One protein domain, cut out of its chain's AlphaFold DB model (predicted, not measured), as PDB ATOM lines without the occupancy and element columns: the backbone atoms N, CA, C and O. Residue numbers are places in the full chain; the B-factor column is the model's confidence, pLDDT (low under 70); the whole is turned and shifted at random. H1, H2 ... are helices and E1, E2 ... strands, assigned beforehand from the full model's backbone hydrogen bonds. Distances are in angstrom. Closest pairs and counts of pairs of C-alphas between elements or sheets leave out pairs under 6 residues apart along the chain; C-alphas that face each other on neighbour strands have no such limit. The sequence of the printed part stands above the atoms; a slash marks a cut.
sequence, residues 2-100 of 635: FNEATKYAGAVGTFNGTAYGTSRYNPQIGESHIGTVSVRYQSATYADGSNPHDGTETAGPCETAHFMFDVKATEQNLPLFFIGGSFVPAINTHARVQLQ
ATOM      1  N   PHE A   2     -13.078  36.324  -3.476       56.12
ATOM      2  CA  PHE A   2     -11.838  36.119  -2.700       56.12
ATOM      3  C   PHE A   2     -11.471  37.294  -1.769       56.12
ATOM      4  O   PHE A   2     -11.427  37.109  -0.558       56.12
ATOM      5  N   ASN A   3     -11.335  38.513  -2.309       56.56
ATOM      6  CA  ASN A   3     -11.021  39.713  -1.515       56.56
ATOM      7  C   ASN A   3     -12.039  39.995  -0.398       56.56
ATOM      8  O   ASN A   3     -11.686  40.573   0.626       56.56
ATOM      9  N   GLU A   4     -13.297  39.595  -0.589       63.19
ATOM     10  CA  GLU A   4     -14.357  39.794   0.400       63.19
ATOM     11  C   GLU A   4     -14.305  38.711   1.479       63.19
ATOM     12  O   GLU A   4     -14.325  39.023   2.664       63.19
ATOM     13  N   ALA A   5     -14.111  37.447   1.089       59.44
ATOM     14  CA  ALA A   5     -13.922  36.330   2.012       59.44
ATOM     15  C   ALA A   5     -12.718  36.558   2.942       59.44
ATOM     16  O   ALA A   5     -12.802  36.300   4.143       59.44
ATOM     17  N   THR A   6     -11.625  37.125   2.421       61.69
ATOM     18  CA  THR A   6     -10.431  37.439   3.217       61.69
ATOM     19  C   THR A   6     -10.646  38.558   4.240       61.69
ATOM     20  O   THR A   6      -9.924  38.594   5.235       61.69
ATOM     21  N   LYS A   7     -11.631  39.456   4.050       59.06
ATOM     22  CA  LYS A   7     -11.954  40.512   5.034       59.06
ATOM     23  C   LYS A   7     -12.568  39.939   6.309       59.06
ATOM     24  O   LYS A   7     -12.300  40.448   7.392       59.06
ATOM     25  N   TYR A   8     -13.378  38.890   6.177       56.47
ATOM     26  CA  TYR A   8     -14.120  38.287   7.288       56.47
ATOM     27  C   TYR A   8     -13.420  37.073   7.908       56.47
ATOM     28  O   TYR A   8     -13.822  36.624   8.976       56.47
ATOM     29  N   ALA A   9     -12.360  36.558   7.275       55.91
ATOM     30  CA  ALA A   9     -11.639  35.378   7.749       55.91
ATOM     31  C   ALA A   9     -10.987  35.568   9.130       55.91
ATOM     32  O   ALA A   9     -10.788  34.585   9.837       55.91
ATOM     33  N   GLY A  10     -10.638  36.804   9.515       52.97
ATOM     34  CA  GLY A  10     -10.100  37.138  10.843       52.97
ATOM     35  C   GLY A  10      -8.827  36.383  11.259       52.97
ATOM     36  O   GLY A  10      -8.440  36.472  12.417       52.97
ATOM     37  N   ALA A  11      -8.199  35.625  10.357       57.00
ATOM     38  CA  ALA A  11      -7.068  34.740  10.609       57.00
ATOM     39  C   ALA A  11      -6.093  34.757   9.421       57.00
ATOM     40  O   ALA A  11      -6.446  35.162   8.310       57.00
ATOM     41  N   VAL A  12      -4.859  34.305   9.661       61.47
ATOM     42  CA  VAL A  12      -3.828  34.167   8.624       61.47
ATOM     43  C   VAL A  12      -4.163  32.954   7.746       61.47
ATOM     44  O   VAL A  12      -4.493  31.881   8.255       61.47
ATOM     45  N   GLY A  13      -4.082  33.104   6.425       62.66
ATOM     46  CA  GLY A  13      -4.385  32.027   5.480       62.66
ATOM     47  C   GLY A  13      -3.561  32.084   4.199       62.66
ATOM     48  O   GLY A  13      -2.733  32.979   4.031       62.66
ATOM     49  N   THR A  14      -3.770  31.108   3.305       61.00
ATOM     50  CA  THR A  14      -3.093  31.026   1.995       61.00
ATOM     51  C   THR A  14      -4.036  30.591   0.867       61.00
ATOM     52  O   THR A  14      -4.889  29.726   1.056       61.00
ATOM     53  N   PHE A  15      -3.867  31.181  -0.322       57.12
ATOM     54  CA  PHE A  15      -4.572  30.830  -1.563       57.12
ATOM     55  C   PHE A  15      -3.571  30.815  -2.712       57.12
ATOM     56  O   PHE A  15      -2.836  31.787  -2.885       57.12
ATOM     57  N   ASN A  16      -3.487  29.706  -3.454       57.06
ATOM     58  CA  ASN A  16      -2.452  29.487  -4.476       57.06
ATOM     59  C   ASN A  16      -1.033  29.866  -3.995       57.06
ATOM     60  O   ASN A  16      -0.259  30.491  -4.713       57.06
ATOM     61  N   GLY A  17      -0.707  29.551  -2.736       55.84
ATOM     62  CA  GLY A  17       0.585  29.878  -2.119       55.84
ATOM     63  C   GLY A  17       0.773  31.341  -1.689       55.84
ATOM     64  O   GLY A  17       1.796  31.661  -1.093       55.84
ATOM     65  N   THR A  18      -0.200  32.225  -1.928       56.81
ATOM     66  CA  THR A  18      -0.161  33.633  -1.502       56.81
ATOM     67  C   THR A  18      -0.821  33.795  -0.134       56.81
ATOM     68  O   THR A  18      -1.975  33.401   0.041       56.81
ATOM     69  N   ALA A  19      -0.102  34.372   0.834       61.22
ATOM     70  CA  ALA A  19      -0.600  34.595   2.192       61.22
ATOM     71  C   ALA A  19      -1.498  35.845   2.305       61.22
ATOM     72  O   ALA A  19      -1.257  36.845   1.630       61.22
ATOM     73  N   TYR A  20      -2.505  35.809   3.183       62.50
ATOM     74  CA  TYR A  20      -3.405  36.935   3.483       62.50
ATOM     75  C   TYR A  20      -3.830  36.964   4.962       62.50
ATOM     76  O   TYR A  20      -3.722  35.962   5.670       62.50
ATOM     77  N   GLY A  21      -4.347  38.121   5.401       55.91
ATOM     78  CA  GLY A  21      -4.770  38.396   6.781       55.91
ATOM     79  C   GLY A  21      -3.638  38.962   7.651       55.91
ATOM     80  O   GLY A  21      -2.512  38.480   7.607       55.91
ATOM     81  N   THR A  22      -3.924  40.010   8.436       48.09
ATOM     82  CA  THR A  22      -2.966  40.626   9.384       48.09
ATOM     83  C   THR A  22      -3.443  40.613  10.835       48.09
ATOM     84  O   THR A  22      -2.651  40.917  11.727       48.09
ATOM     85  N   SER A  23      -4.709  40.270  11.101       50.84
ATOM     86  CA  SER A  23      -5.267  40.260  12.454       50.84
ATOM     87  C   SER A  23      -5.570  38.838  12.925       50.84
ATOM     88  O   SER A  23      -5.869  37.948  12.128       50.84
ATOM     89  N   ARG A  24      -5.405  38.632  14.234       50.41
ATOM     90  CA  ARG A  24      -5.729  37.395  14.946       50.41
ATOM     91  C   ARG A  24      -7.221  37.397  15.289       50.41
ATOM     92  O   ARG A  24      -7.766  38.437  15.662       50.41
ATOM     93  N   TYR A  25      -7.855  36.235  15.191       47.66
ATOM     94  CA  TYR A  25      -9.275  36.052  15.468       47.66
ATOM     95  C   TYR A  25      -9.578  36.364  16.947       47.66
ATOM     96  O   TYR A  25      -8.932  35.821  17.838       47.66
ATOM     97  N   ASN A  26     -10.569  37.236  17.181       46.19
ATOM     98  CA  ASN A  26     -11.206  37.560  18.467       46.19
ATOM     99  C   ASN A  26     -10.334  38.190  19.595       46.19
ATOM    100  O   ASN A  26      -9.929  37.500  20.529       46.19
ATOM    101  N   PRO A  27     -10.141  39.526  19.614       50.00
ATOM    102  CA  PRO A  27      -9.453  40.223  20.710       50.00
ATOM    103  C   PRO A  27     -10.273  40.364  22.012       50.00
ATOM    104  O   PRO A  27      -9.750  40.881  22.996       50.00
ATOM    105  N   GLN A  28     -11.551  39.946  22.052       45.50
ATOM    106  CA  GLN A  28     -12.413  40.106  23.240       45.50
ATOM    107  C   GLN A  28     -12.179  39.036  24.320       45.50
ATOM    108  O   GLN A  28     -12.547  39.248  25.474       45.50
ATOM    109  N   ILE A  29     -11.541  37.916  23.975       47.50
ATOM    110  CA  ILE A  29     -11.081  36.897  24.928       47.50
ATOM    111  C   ILE A  29      -9.577  37.118  25.085       47.50
ATOM    112  O   ILE A  29      -8.790  36.557  24.331       47.50
ATOM    113  N   GLY A  30      -9.200  38.052  25.965       46.91
ATOM    114  CA  GLY A  30      -7.838  38.586  26.067       46.91
ATOM    115  C   GLY A  30      -6.762  37.513  25.908       46.91
ATOM    116  O   GLY A  30      -6.716  36.615  26.731       46.91
ATOM    117  N   GLU A  31      -5.989  37.635  24.821       53.22
ATOM    118  CA  GLU A  31      -4.799  36.950  24.262       53.22
ATOM    119  C   GLU A  31      -4.159  35.689  24.907       53.22
ATOM    120  O   GLU A  31      -3.171  35.184  24.375       53.22
ATOM    121  N   SER A  32      -4.657  35.132  26.008       50.09
ATOM    122  CA  SER A  32      -3.989  34.095  26.792       50.09
ATOM    123  C   SER A  32      -4.341  32.663  26.383       50.09
ATOM    124  O   SER A  32      -3.653  31.744  26.825       50.09
ATOM    125  N   HIS A  33      -5.360  32.437  25.540       53.78
ATOM    126  CA  HIS A  33      -5.872  31.088  25.248       53.78
ATOM    127  C   HIS A  33      -6.422  30.933  23.820       53.78
ATOM    128  O   HIS A  33      -7.633  30.876  23.632       53.78
ATOM    129  N   ILE A  34      -5.551  30.844  22.809       55.09
ATOM    130  CA  ILE A  34      -5.987  30.733  21.406       55.09
ATOM    131  C   ILE A  34      -5.263  29.573  20.716       55.09
ATOM    132  O   ILE A  34      -4.031  29.549  20.678       55.09
ATOM    133  N   GLY A  35      -6.018  28.618  20.166       60.97
ATOM    134  CA  GLY A  35      -5.485  27.692  19.169       60.97
ATOM    135  C   GLY A  35      -5.010  28.456  17.927       60.97
ATOM    136  O   GLY A  35      -5.375  29.610  17.699       60.97
ATOM    137  N   THR A  36      -4.161  27.840  17.101       71.50
ATOM    138  CA  THR A  36      -3.771  28.453  15.820       71.50
ATOM    139  C   THR A  36      -4.859  28.179  14.790       71.50
ATOM    140  O   THR A  36      -4.982  27.048  14.324       71.50
ATOM    141  N   VAL A  37      -5.638  29.203  14.436       74.56
ATOM    142  CA  VAL A  37      -6.631  29.132  13.355       74.56
ATOM    143  C   VAL A  37      -5.955  29.443  12.021       74.56
ATOM    144  O   VAL A  37      -5.328  30.489  11.864       74.56
ATOM    145  N   SER A  38      -6.087  28.535  11.059       80.00
ATOM    146  CA  SER A  38      -5.597  28.675   9.687       80.00
ATOM    147  C   SER A  38      -6.731  28.447   8.698       80.00
ATOM    148  O   SER A  38      -7.490  27.490   8.845       80.00
ATOM    149  N   VAL A  39      -6.819  29.289   7.667       81.12
ATOM    150  CA  VAL A  39      -7.839  29.173   6.612       81.12
ATOM    151  C   VAL A  39      -7.178  28.920   5.259       81.12
ATOM    152  O   VAL A  39      -6.205  29.587   4.898       81.12
ATOM    153  N   ARG A  40      -7.719  27.973   4.493       83.25
ATOM    154  CA  ARG A  40      -7.351  27.675   3.105       83.25
ATOM    155  C   ARG A  40      -8.575  27.800   2.204       83.25
ATOM    156  O   ARG A  40      -9.664  27.385   2.587       83.25
ATOM    157  N   TYR A  41      -8.381  28.325   0.999       84.94
ATOM    158  CA  TYR A  41      -9.422  28.408  -0.030       84.94
ATOM    159  C   TYR A  41      -9.088  27.491  -1.206       84.94
ATOM    160  O   TYR A  41      -7.910  27.383  -1.551       84.94
ATOM    161  N   GLN A  42     -10.097  26.849  -1.809       86.06
ATOM    162  CA  GLN A  42      -9.941  25.910  -2.938       86.06
ATOM    163  C   GLN A  42      -8.822  24.874  -2.714       86.06
ATOM    164  O   GLN A  42      -8.032  24.557  -3.600       86.06
ATOM    165  N   SER A  43      -8.695  24.375  -1.482       86.75
ATOM    166  CA  SER A  43      -7.644  23.430  -1.107       86.75
ATOM    167  C   SER A  43      -8.223  22.033  -0.960       86.75
ATOM    168  O   SER A  43      -9.203  21.834  -0.247       86.75
ATOM    169  N   ALA A  44      -7.565  21.030  -1.542       87.81
ATOM    170  CA  ALA A  44      -7.919  19.630  -1.308       87.81
ATOM    171  C   ALA A  44      -7.687  19.197   0.155       87.81
ATOM    172  O   ALA A  44      -8.273  18.222   0.608       87.81
ATOM    173  N   THR A  45      -6.855  19.921   0.912       89.75
ATOM    174  CA  THR A  45      -6.480  19.582   2.297       89.75
ATOM    175  C   THR A  45      -6.734  20.720   3.282       89.75
ATOM    176  O   THR A  45      -6.688  21.902   2.924       89.75
ATOM    177  N   TYR A  46      -6.954  20.358   4.541       88.00
ATOM    178  CA  TYR A  46      -6.915  21.254   5.694       88.00
ATOM    179  C   TYR A  46      -5.485  21.732   5.994       88.00
ATOM    180  O   TYR A  46      -4.509  21.246   5.414       88.00
ATOM    181  N   ALA A  47      -5.335  22.710   6.894       84.88
ATOM    182  CA  ALA A  47      -4.011  23.238   7.236       84.88
ATOM    183  C   ALA A  47      -3.127  22.217   7.970       84.88
ATOM    184  O   ALA A  47      -1.906  22.273   7.838       84.88
ATOM    185  N   ASP A  48      -3.742  21.260   8.665       85.06
ATOM    186  CA  ASP A  48      -3.076  20.122   9.307       85.06
ATOM    187  C   ASP A  48      -2.649  19.011   8.324       85.06
ATOM    188  O   ASP A  48      -2.043  18.025   8.733       85.06
ATOM    189  N   GLY A  49      -2.949  19.171   7.030       83.94
ATOM    190  CA  GLY A  49      -2.633  18.206   5.978       83.94
ATOM    191  C   GLY A  49      -3.657  17.082   5.815       83.94
ATOM    192  O   GLY A  49      -3.524  16.288   4.884       83.94
ATOM    193  N   SER A  50      -4.691  17.018   6.658       86.50
ATOM    194  CA  SER A  50      -5.769  16.042   6.497       86.50
ATOM    195  C   SER A  50      -6.621  16.355   5.260       86.50
ATOM    196  O   SER A  50      -6.777  17.511   4.852       86.50
ATOM    197  N   ASN A  51      -7.146  15.306   4.621       86.81
ATOM    198  CA  ASN A  51      -7.976  15.410   3.422       86.81
ATOM    199  C   ASN A  51      -9.407  14.943   3.746       86.81
ATOM    200  O   ASN A  51      -9.583  13.775   4.091       86.81
ATOM    201  N   PRO A  52     -10.423  15.817   3.637       82.56
ATOM    202  CA  PRO A  52     -11.818  15.442   3.879       82.56
ATOM    203  C   PRO A  52     -12.434  14.547   2.793       82.56
ATOM    204  O   PRO A  52     -13.509  14.004   3.020       82.56
ATOM    205  N   HIS A  53     -11.795  14.392   1.626       82.00
ATOM    206  CA  HIS A  53     -12.363  13.719   0.449       82.00
ATOM    207  C   HIS A  53     -13.758  14.254   0.056       82.00
ATOM    208  O   HIS A  53     -14.613  13.515  -0.424       82.00
ATOM    209  N   ASP A  54     -13.968  15.561   0.220       78.00
ATOM    210  CA  ASP A  54     -15.215  16.310  -0.018       78.00
ATOM    211  C   ASP A  54     -15.419  16.743  -1.482       78.00
ATOM    212  O   ASP A  54     -16.346  17.493  -1.810       78.00
ATOM    213  N   GLY A  55     -14.534  16.299  -2.376       81.62
ATOM    214  CA  GLY A  55     -14.576  16.647  -3.792       81.62
ATOM    215  C   GLY A  55     -14.230  18.107  -4.094       81.62
ATOM    216  O   GLY A  55     -14.641  18.585  -5.145       81.62
ATOM    217  N   THR A  56     -13.512  18.823  -3.212       81.88
ATOM    218  CA  THR A  56     -13.066  20.200  -3.499       81.88
ATOM    219  C   THR A  56     -12.280  20.270  -4.806       81.88
ATOM    220  O   THR A  56     -11.257  19.598  -4.975       81.88
ATOM    221  N   GLU A  57     -12.715  21.154  -5.699       81.69
ATOM    222  CA  GLU A  57     -11.960  21.528  -6.887       81.69
ATOM    223  C   GLU A  57     -10.874  22.548  -6.516       81.69
ATOM    224  O   GLU A  57     -11.109  23.508  -5.786       81.69
ATOM    225  N   THR A  58      -9.652  22.333  -7.007       84.25
ATOM    226  CA  THR A  58      -8.500  23.209  -6.703       84.25
ATOM    227  C   THR A  58      -8.310  24.336  -7.720       84.25
ATOM    228  O   THR A  58      -7.431  25.181  -7.553       84.25
ATOM    229  N   ALA A  59      -9.134  24.354  -8.771       82.75
ATOM    230  CA  ALA A  59      -9.159  25.413  -9.769       82.75
ATOM    231  C   ALA A  59      -9.737  26.719  -9.194       82.75
ATOM    232  O   ALA A  59     -10.365  26.746  -8.126       82.75
ATOM    233  N   GLY A  60      -9.535  27.827  -9.916       77.06
ATOM    234  CA  GLY A  60     -10.150  29.097  -9.547       77.06
ATOM    235  C   GLY A  60     -11.682  28.971  -9.498       77.06
ATOM    236  O   GLY A  60     -12.246  28.199 -10.265       77.06
ATOM    237  N   PRO A  61     -12.400  29.733  -8.653       74.06
ATOM    238  CA  PRO A  61     -13.850  29.559  -8.495       74.06
ATOM    239  C   PRO A  61     -14.635  29.690  -9.806       74.06
ATOM    240  O   PRO A  61     -15.585  28.952 -10.020       74.06
ATOM    241  N   CYS A  62     -14.195  30.560 -10.722       78.62
ATOM    242  CA  CYS A  62     -14.806  30.734 -12.047       78.62
ATOM    243  C   CYS A  62     -14.433  29.652 -13.076       78.62
ATOM    244  O   CYS A  62     -14.937  29.682 -14.193       78.62
ATOM    245  N   GLU A  63     -13.523  28.746 -12.726       81.56
ATOM    246  CA  GLU A  63     -13.015  27.669 -13.585       81.56
ATOM    247  C   GLU A  63     -13.564  26.300 -13.164       81.56
ATOM    248  O   GLU A  63     -13.338  25.305 -13.848       81.56
ATOM    249  N   THR A  64     -14.279  26.250 -12.037       79.50
ATOM    250  CA  THR A  64     -14.925  25.029 -11.554       79.50
ATOM    251  C   THR A  64     -16.206  24.736 -12.331       79.50
ATOM    252  O   THR A  64     -16.900  25.657 -12.767       79.50
ATOM    253  N   ALA A  65     -16.576  23.458 -12.460       70.94
ATOM    254  CA  ALA A  65     -17.738  23.040 -13.257       70.94
ATOM    255  C   ALA A  65     -19.081  23.625 -12.764       70.94
ATOM    256  O   ALA A  65     -20.058  23.678 -13.510       70.94
ATOM    257  N   HIS A  66     -19.127  24.074 -11.507       74.12
ATOM    258  CA  HIS A  66     -20.329  24.572 -10.837       74.12
ATOM    259  C   HIS A  66     -20.129  25.916 -10.121       74.12
ATOM    260  O   HIS A  66     -20.917  26.272  -9.243       74.12
ATOM    261  N   PHE A  67     -19.076  26.660 -10.469       84.19
ATOM    262  CA  PHE A  67     -18.731  27.926  -9.815       84.19
ATOM    263  C   PHE A  67     -18.643  27.806  -8.283       84.19
ATOM    264  O   PHE A  67     -19.172  28.630  -7.535       84.19
ATOM    265  N   MET A  68     -18.016  26.725  -7.824       86.00
ATOM    266  CA  MET A  68     -17.831  26.385  -6.421       86.00
ATOM    267  C   MET A  68     -16.680  27.179  -5.802       86.00
ATOM    268  O   MET A  68     -15.626  27.383  -6.409       86.00
ATOM    269  N   PHE A  69     -16.888  27.597  -4.559       87.56
ATOM    270  CA  PHE A  69     -15.883  28.196  -3.700       87.56
ATOM    271  C   PHE A  69     -15.857  27.477  -2.352       87.56
ATOM    272  O   PHE A  69     -16.780  27.607  -1.542       87.56
ATOM    273  N   ASP A  70     -14.773  26.750  -2.116       87.56
ATOM    274  CA  ASP A  70     -14.508  26.009  -0.895       87.56
ATOM    275  C   ASP A  70     -13.643  26.822   0.071       87.56
ATOM    276  O   ASP A  70     -12.583  27.356  -0.283       87.56
ATOM    277  N   VAL A  71     -14.070  26.843   1.330       87.75
ATOM    278  CA  VAL A  71     -13.323  27.386   2.464       87.75
ATOM    279  C   VAL A  71     -13.067  26.260   3.452       87.75
ATOM    280  O   VAL A  71     -13.991  25.571   3.867       87.75
ATOM    281  N   LYS A  72     -11.814  26.089   3.870       87.38
ATOM    282  CA  LYS A  72     -11.406  25.117   4.888       87.38
ATOM    283  C   LYS A  72     -10.704  25.841   6.021       87.38
ATOM    284  O   LYS A  72      -9.719  26.535   5.781       87.38
ATOM    285  N   ALA A  73     -11.193  25.676   7.241       85.75
ATOM    286  CA  ALA A  73     -10.584  26.222   8.441       85.75
ATOM    287  C   ALA A  73     -10.117  25.094   9.366       85.75
ATOM    288  O   ALA A  73     -10.784  24.071   9.522       85.75
ATOM    289  N   THR A  74      -8.959  25.306   9.977       85.25
ATOM    290  CA  THR A  74      -8.325  24.381  10.914       85.25
ATOM    291  C   THR A  74      -7.924  25.164  12.150       85.25
ATOM    292  O   THR A  74      -7.172  26.128  12.035       85.25
ATOM    293  N   GLU A  75      -8.389  24.746  13.321       83.06
ATOM    294  CA  GLU A  75      -7.918  25.248  14.610       83.06
ATOM    295  C   GLU A  75      -7.053  24.186  15.291       83.06
ATOM    296  O   GLU A  75      -7.517  23.080  15.554       83.06
ATOM    297  N   GLN A  76      -5.786  24.502  15.558       80.25
ATOM    298  CA  GLN A  76      -4.817  23.564  16.137       80.25
ATOM    299  C   GLN A  76      -4.429  23.922  17.570       80.25
ATOM    300  O   GLN A  76      -4.425  25.094  17.944       80.25
ATOM    301  N   ASN A  77      -3.981  22.914  18.326       75.69
ATOM    302  CA  ASN A  77      -3.425  23.052  19.680       75.69
ATOM    303  C   ASN A  77      -4.414  23.618  20.716       75.69
ATOM    304  O   ASN A  77      -4.045  24.429  21.564       75.69
ATOM    305  N   LEU A  78      -5.672  23.176  20.661       73.94
ATOM    306  CA  LEU A  78      -6.721  23.592  21.597       73.94
ATOM    307  C   LEU A  78      -6.575  22.883  22.959       73.94
ATOM    308  O   LEU A  78      -6.663  21.653  23.005       73.94
ATOM    309  N   PRO A  79      -6.383  23.605  24.079       67.31
ATOM    310  CA  PRO A  79      -6.266  22.994  25.406       67.31
ATOM    311  C   PRO A  79      -7.630  22.549  25.976       67.31
ATOM    312  O   PRO A  79      -8.556  23.350  26.092       67.31
ATOM    313  N   LEU A  80      -7.755  21.281  26.400       65.69
ATOM    314  CA  LEU A  80      -8.955  20.735  27.057       65.69
ATOM    315  C   LEU A  80      -8.823  20.788  28.588       65.69
ATOM    316  O   LEU A  80      -8.248  19.899  29.220       65.69
ATOM    317  N   PHE A  81      -9.404  21.813  29.211       58.59
ATOM    318  CA  PHE A  81      -9.260  22.046  30.656       58.59
ATOM    319  C   PHE A  81     -10.068  21.098  31.556       58.59
ATOM    320  O   PHE A  81      -9.681  20.873  32.699       58.59
ATOM    321  N   PHE A  82     -11.142  20.480  31.058       57.47
ATOM    322  CA  PHE A  82     -11.965  19.568  31.867       57.47
ATOM    323  C   PHE A  82     -11.434  18.124  31.915       57.47
ATOM    324  O   PHE A  82     -12.021  17.285  32.594       57.47
ATOM    325  N   ILE A  83     -10.328  17.824  31.216       55.47
ATOM    326  CA  ILE A  83      -9.789  16.459  31.074       55.47
ATOM    327  C   ILE A  83      -8.254  16.424  31.229       55.47
ATOM    328  O   ILE A  83      -7.541  15.817  30.433       55.47
ATOM    329  N   GLY A  84      -7.721  17.092  32.256       54.84
ATOM    330  CA  GLY A  84      -6.361  16.818  32.746       54.84
ATOM    331  C   GLY A  84      -5.195  17.213  31.826       54.84
ATOM    332  O   GLY A  84      -4.186  16.516  31.817       54.84
ATOM    333  N   GLY A  85      -5.297  18.319  31.078       59.88
ATOM    334  CA  GLY A  85      -4.157  18.886  30.335       59.88
ATOM    335  C   GLY A  85      -3.891  18.267  28.958       59.88
ATOM    336  O   GLY A  85      -2.804  18.438  28.411       59.88
ATOM    337  N   SER A  86      -4.870  17.556  28.393       63.00
ATOM    338  CA  SER A  86      -4.819  17.072  27.010       63.00
ATOM    339  C   SER A  86      -5.078  18.203  26.001       63.00
ATOM    340  O   SER A  86      -5.785  19.167  26.305       63.00
ATOM    341  N   PHE A  87      -4.537  18.073  24.789       69.94
ATOM    342  CA  PHE A  87      -4.776  18.992  23.671       69.94
ATOM    343  C   PHE A  87      -5.583  18.288  22.579       69.94
ATOM    344  O   PHE A  87      -5.327  17.122  22.279       69.94
ATOM    345  N   VAL A  88      -6.516  19.000  21.942       72.38
ATOM    346  CA  VAL A  88      -7.064  18.577  20.647       72.38
ATOM    347  C   VAL A  88      -6.044  18.967  19.570       72.38
ATOM    348  O   VAL A  88      -5.762  20.162  19.434       72.38
ATOM    349  N   PRO A  89      -5.472  18.002  18.816       79.69
ATOM    350  CA  PRO A  89      -4.437  18.302  17.824       79.69
ATOM    351  C   PRO A  89      -4.923  19.270  16.741       79.69
ATOM    352  O   PRO A  89      -4.235  20.245  16.438       79.69
ATOM    353  N   ALA A  90      -6.122  19.028  16.207       82.38
ATOM    354  CA  ALA A  90      -6.787  19.896  15.246       82.38
ATOM    355  C   ALA A  90      -8.310  19.699  15.279       82.38
ATOM    356  O   ALA A  90      -8.794  18.577  15.445       82.38
ATOM    357  N   ILE A  91      -9.056  20.784  15.080       82.62
ATOM    358  CA  ILE A  91     -10.469  20.781  14.702       82.62
ATOM    359  C   ILE A  91     -10.556  21.358  13.296       82.62
ATOM    360  O   ILE A  91     -10.066  22.457  13.041       82.62
ATOM    361  N   ASN A  92     -11.185  20.614  12.392       88.31
ATOM    362  CA  ASN A  92     -11.335  20.992  10.996       88.31
ATOM    363  C   ASN A  92     -12.802  21.257  10.674       88.31
ATOM    364  O   ASN A  92     -13.683  20.501  11.080       88.31
ATOM    365  N   THR A  93     -13.053  22.316   9.915       86.38
ATOM    366  CA  THR A  93     -14.373  22.643   9.377       86.38
ATOM    367  C   THR A  93     -14.233  23.133   7.946       86.38
ATOM    368  O   THR A  93     -13.236  23.764   7.591       86.38
ATOM    369  N   HIS A  94     -15.203  22.817   7.098       89.06
ATOM    370  CA  HIS A  94     -15.254  23.318   5.733       89.06
ATOM    371  C   HIS A  94     -16.631  23.900   5.439       89.06
ATOM    372  O   HIS A  94     -17.598  23.565   6.114       89.06
ATOM    373  N   ALA A  95     -16.677  24.783   4.451       88.19
ATOM    374  CA  ALA A  95     -17.902  25.317   3.892       88.19
ATOM    375  C   ALA A  95     -17.752  25.430   2.373       88.19
ATOM    376  O   ALA A  95     -16.678  25.811   1.890       88.19
ATOM    377  N   ARG A  96     -18.822  25.149   1.624       88.12
ATOM    378  CA  ARG A  96     -18.847  25.312   0.161       88.12
ATOM    379  C   ARG A  96     -19.999  26.196  -0.276       88.12
ATOM    380  O   ARG A  96     -21.164  25.872  -0.052       88.12
ATOM    381  N   VAL A  97     -19.669  27.258  -1.002       88.75
ATOM    382  CA  VAL A  97     -20.651  28.033  -1.766       88.75
ATOM    383  C   VAL A  97     -20.636  27.558  -3.213       88.75
ATOM    384  O   VAL A  97     -19.568  27.427  -3.800       88.75
ATOM    385  N   GLN A  98     -21.806  27.316  -3.792       89.12
ATOM    386  CA  GLN A  98     -21.977  26.934  -5.194       89.12
ATOM    387  C   GLN A  98     -22.984  27.874  -5.857       89.12
ATOM    388  O   GLN A  98     -23.971  28.250  -5.224       89.12
ATOM    389  N   LEU A  99     -22.783  28.223  -7.133       90.06
ATOM    390  CA  LEU A  99     -23.861  28.842  -7.902       90.06
ATOM    391  C   LEU A  99     -24.873  27.780  -8.337       90.06
ATOM    392  O   LEU A  99     -24.542  26.809  -9.022       90.06
ATOM    393  N   GLN A 100     -26.121  27.995  -7.952       92.38
ATOM    394  CA  GLN A 100     -27.256  27.168  -8.342       92.38
ATOM    395  C   GLN A 100     -28.245  28.005  -9.146       92.38
ATOM    396  O   GLN A 100     -28.209  29.237  -9.109       92.38
TER     397      GLN A 100
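What this domain is: This is residues 2 to 100 of the 635 residues of an uncharacterized protein of Deltaproteobacteria bacterium (UniProt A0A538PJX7). A long, twisted hairpin ribbon of E4 and E5 makes the long axis; E3 lies beside E4, and the small hairpin E1 and E2 extends the same sheet, with the short helix H1 over part of one face. Two long loops link the strands, and residues 27 to 32 stick out. The printed part has 99 residues in the order H1 E1 E2 E3 E4 E5; the mixed sheet runs E2 E1 E3 E4 E5. It is mostly strand, with under half of the residues in named elements, and only just compact, close to loose: radius of gyration of the C-alphas 15.0 A, spans 48 by 28 by 25 A.

How they stand to each other: Start at H1, residues 2 to 8, where 1 of 3 O i to N i+4 pairs and 3 of 4 O i to N i+3 pairs are within hydrogen-bond range. It is on the sheet at a height of 9.1 A. E1, residues 13 to 15, and E2, residues 18 to 20, form an antiparallel hairpin, with N 18 and O 15 at 2.8 A. E3, residues 36 to 41, is parallel to E1, with N 14 and O 39 at 3.3 A. E4, residues 69 to 80, is antiparallel to E3, with N 38 and O 74 at 2.8 A; E5, residues 86 to 100, is antiparallel to E4, with N 73 and O 93 at 2.8 A. E3, E4 and E5 are a meander, each strand the antiparallel neighbour of the one before.

Where its parts are: Find C-alpha 2 at (-11.838, 36.119, -2.700), where H1 begins, 10.5 A long. E1 spans 7.1 A, E2 6.8 A and E3 16.8 A. E4, 32.4 A, bends by 59 degrees at residue 77. E5, 43.1 A, ends at C-alpha 100, (-27.256, 27.168, -8.342).

The domain as a whole: The C-alphas farthest apart, Glu 63 and Gly 84, are 48.0 A apart. The printed part has no cut; the links E2 to E3 and E3 to E4 are long. Confidence is under 70 at residues 2 to 35 and 79 to 87.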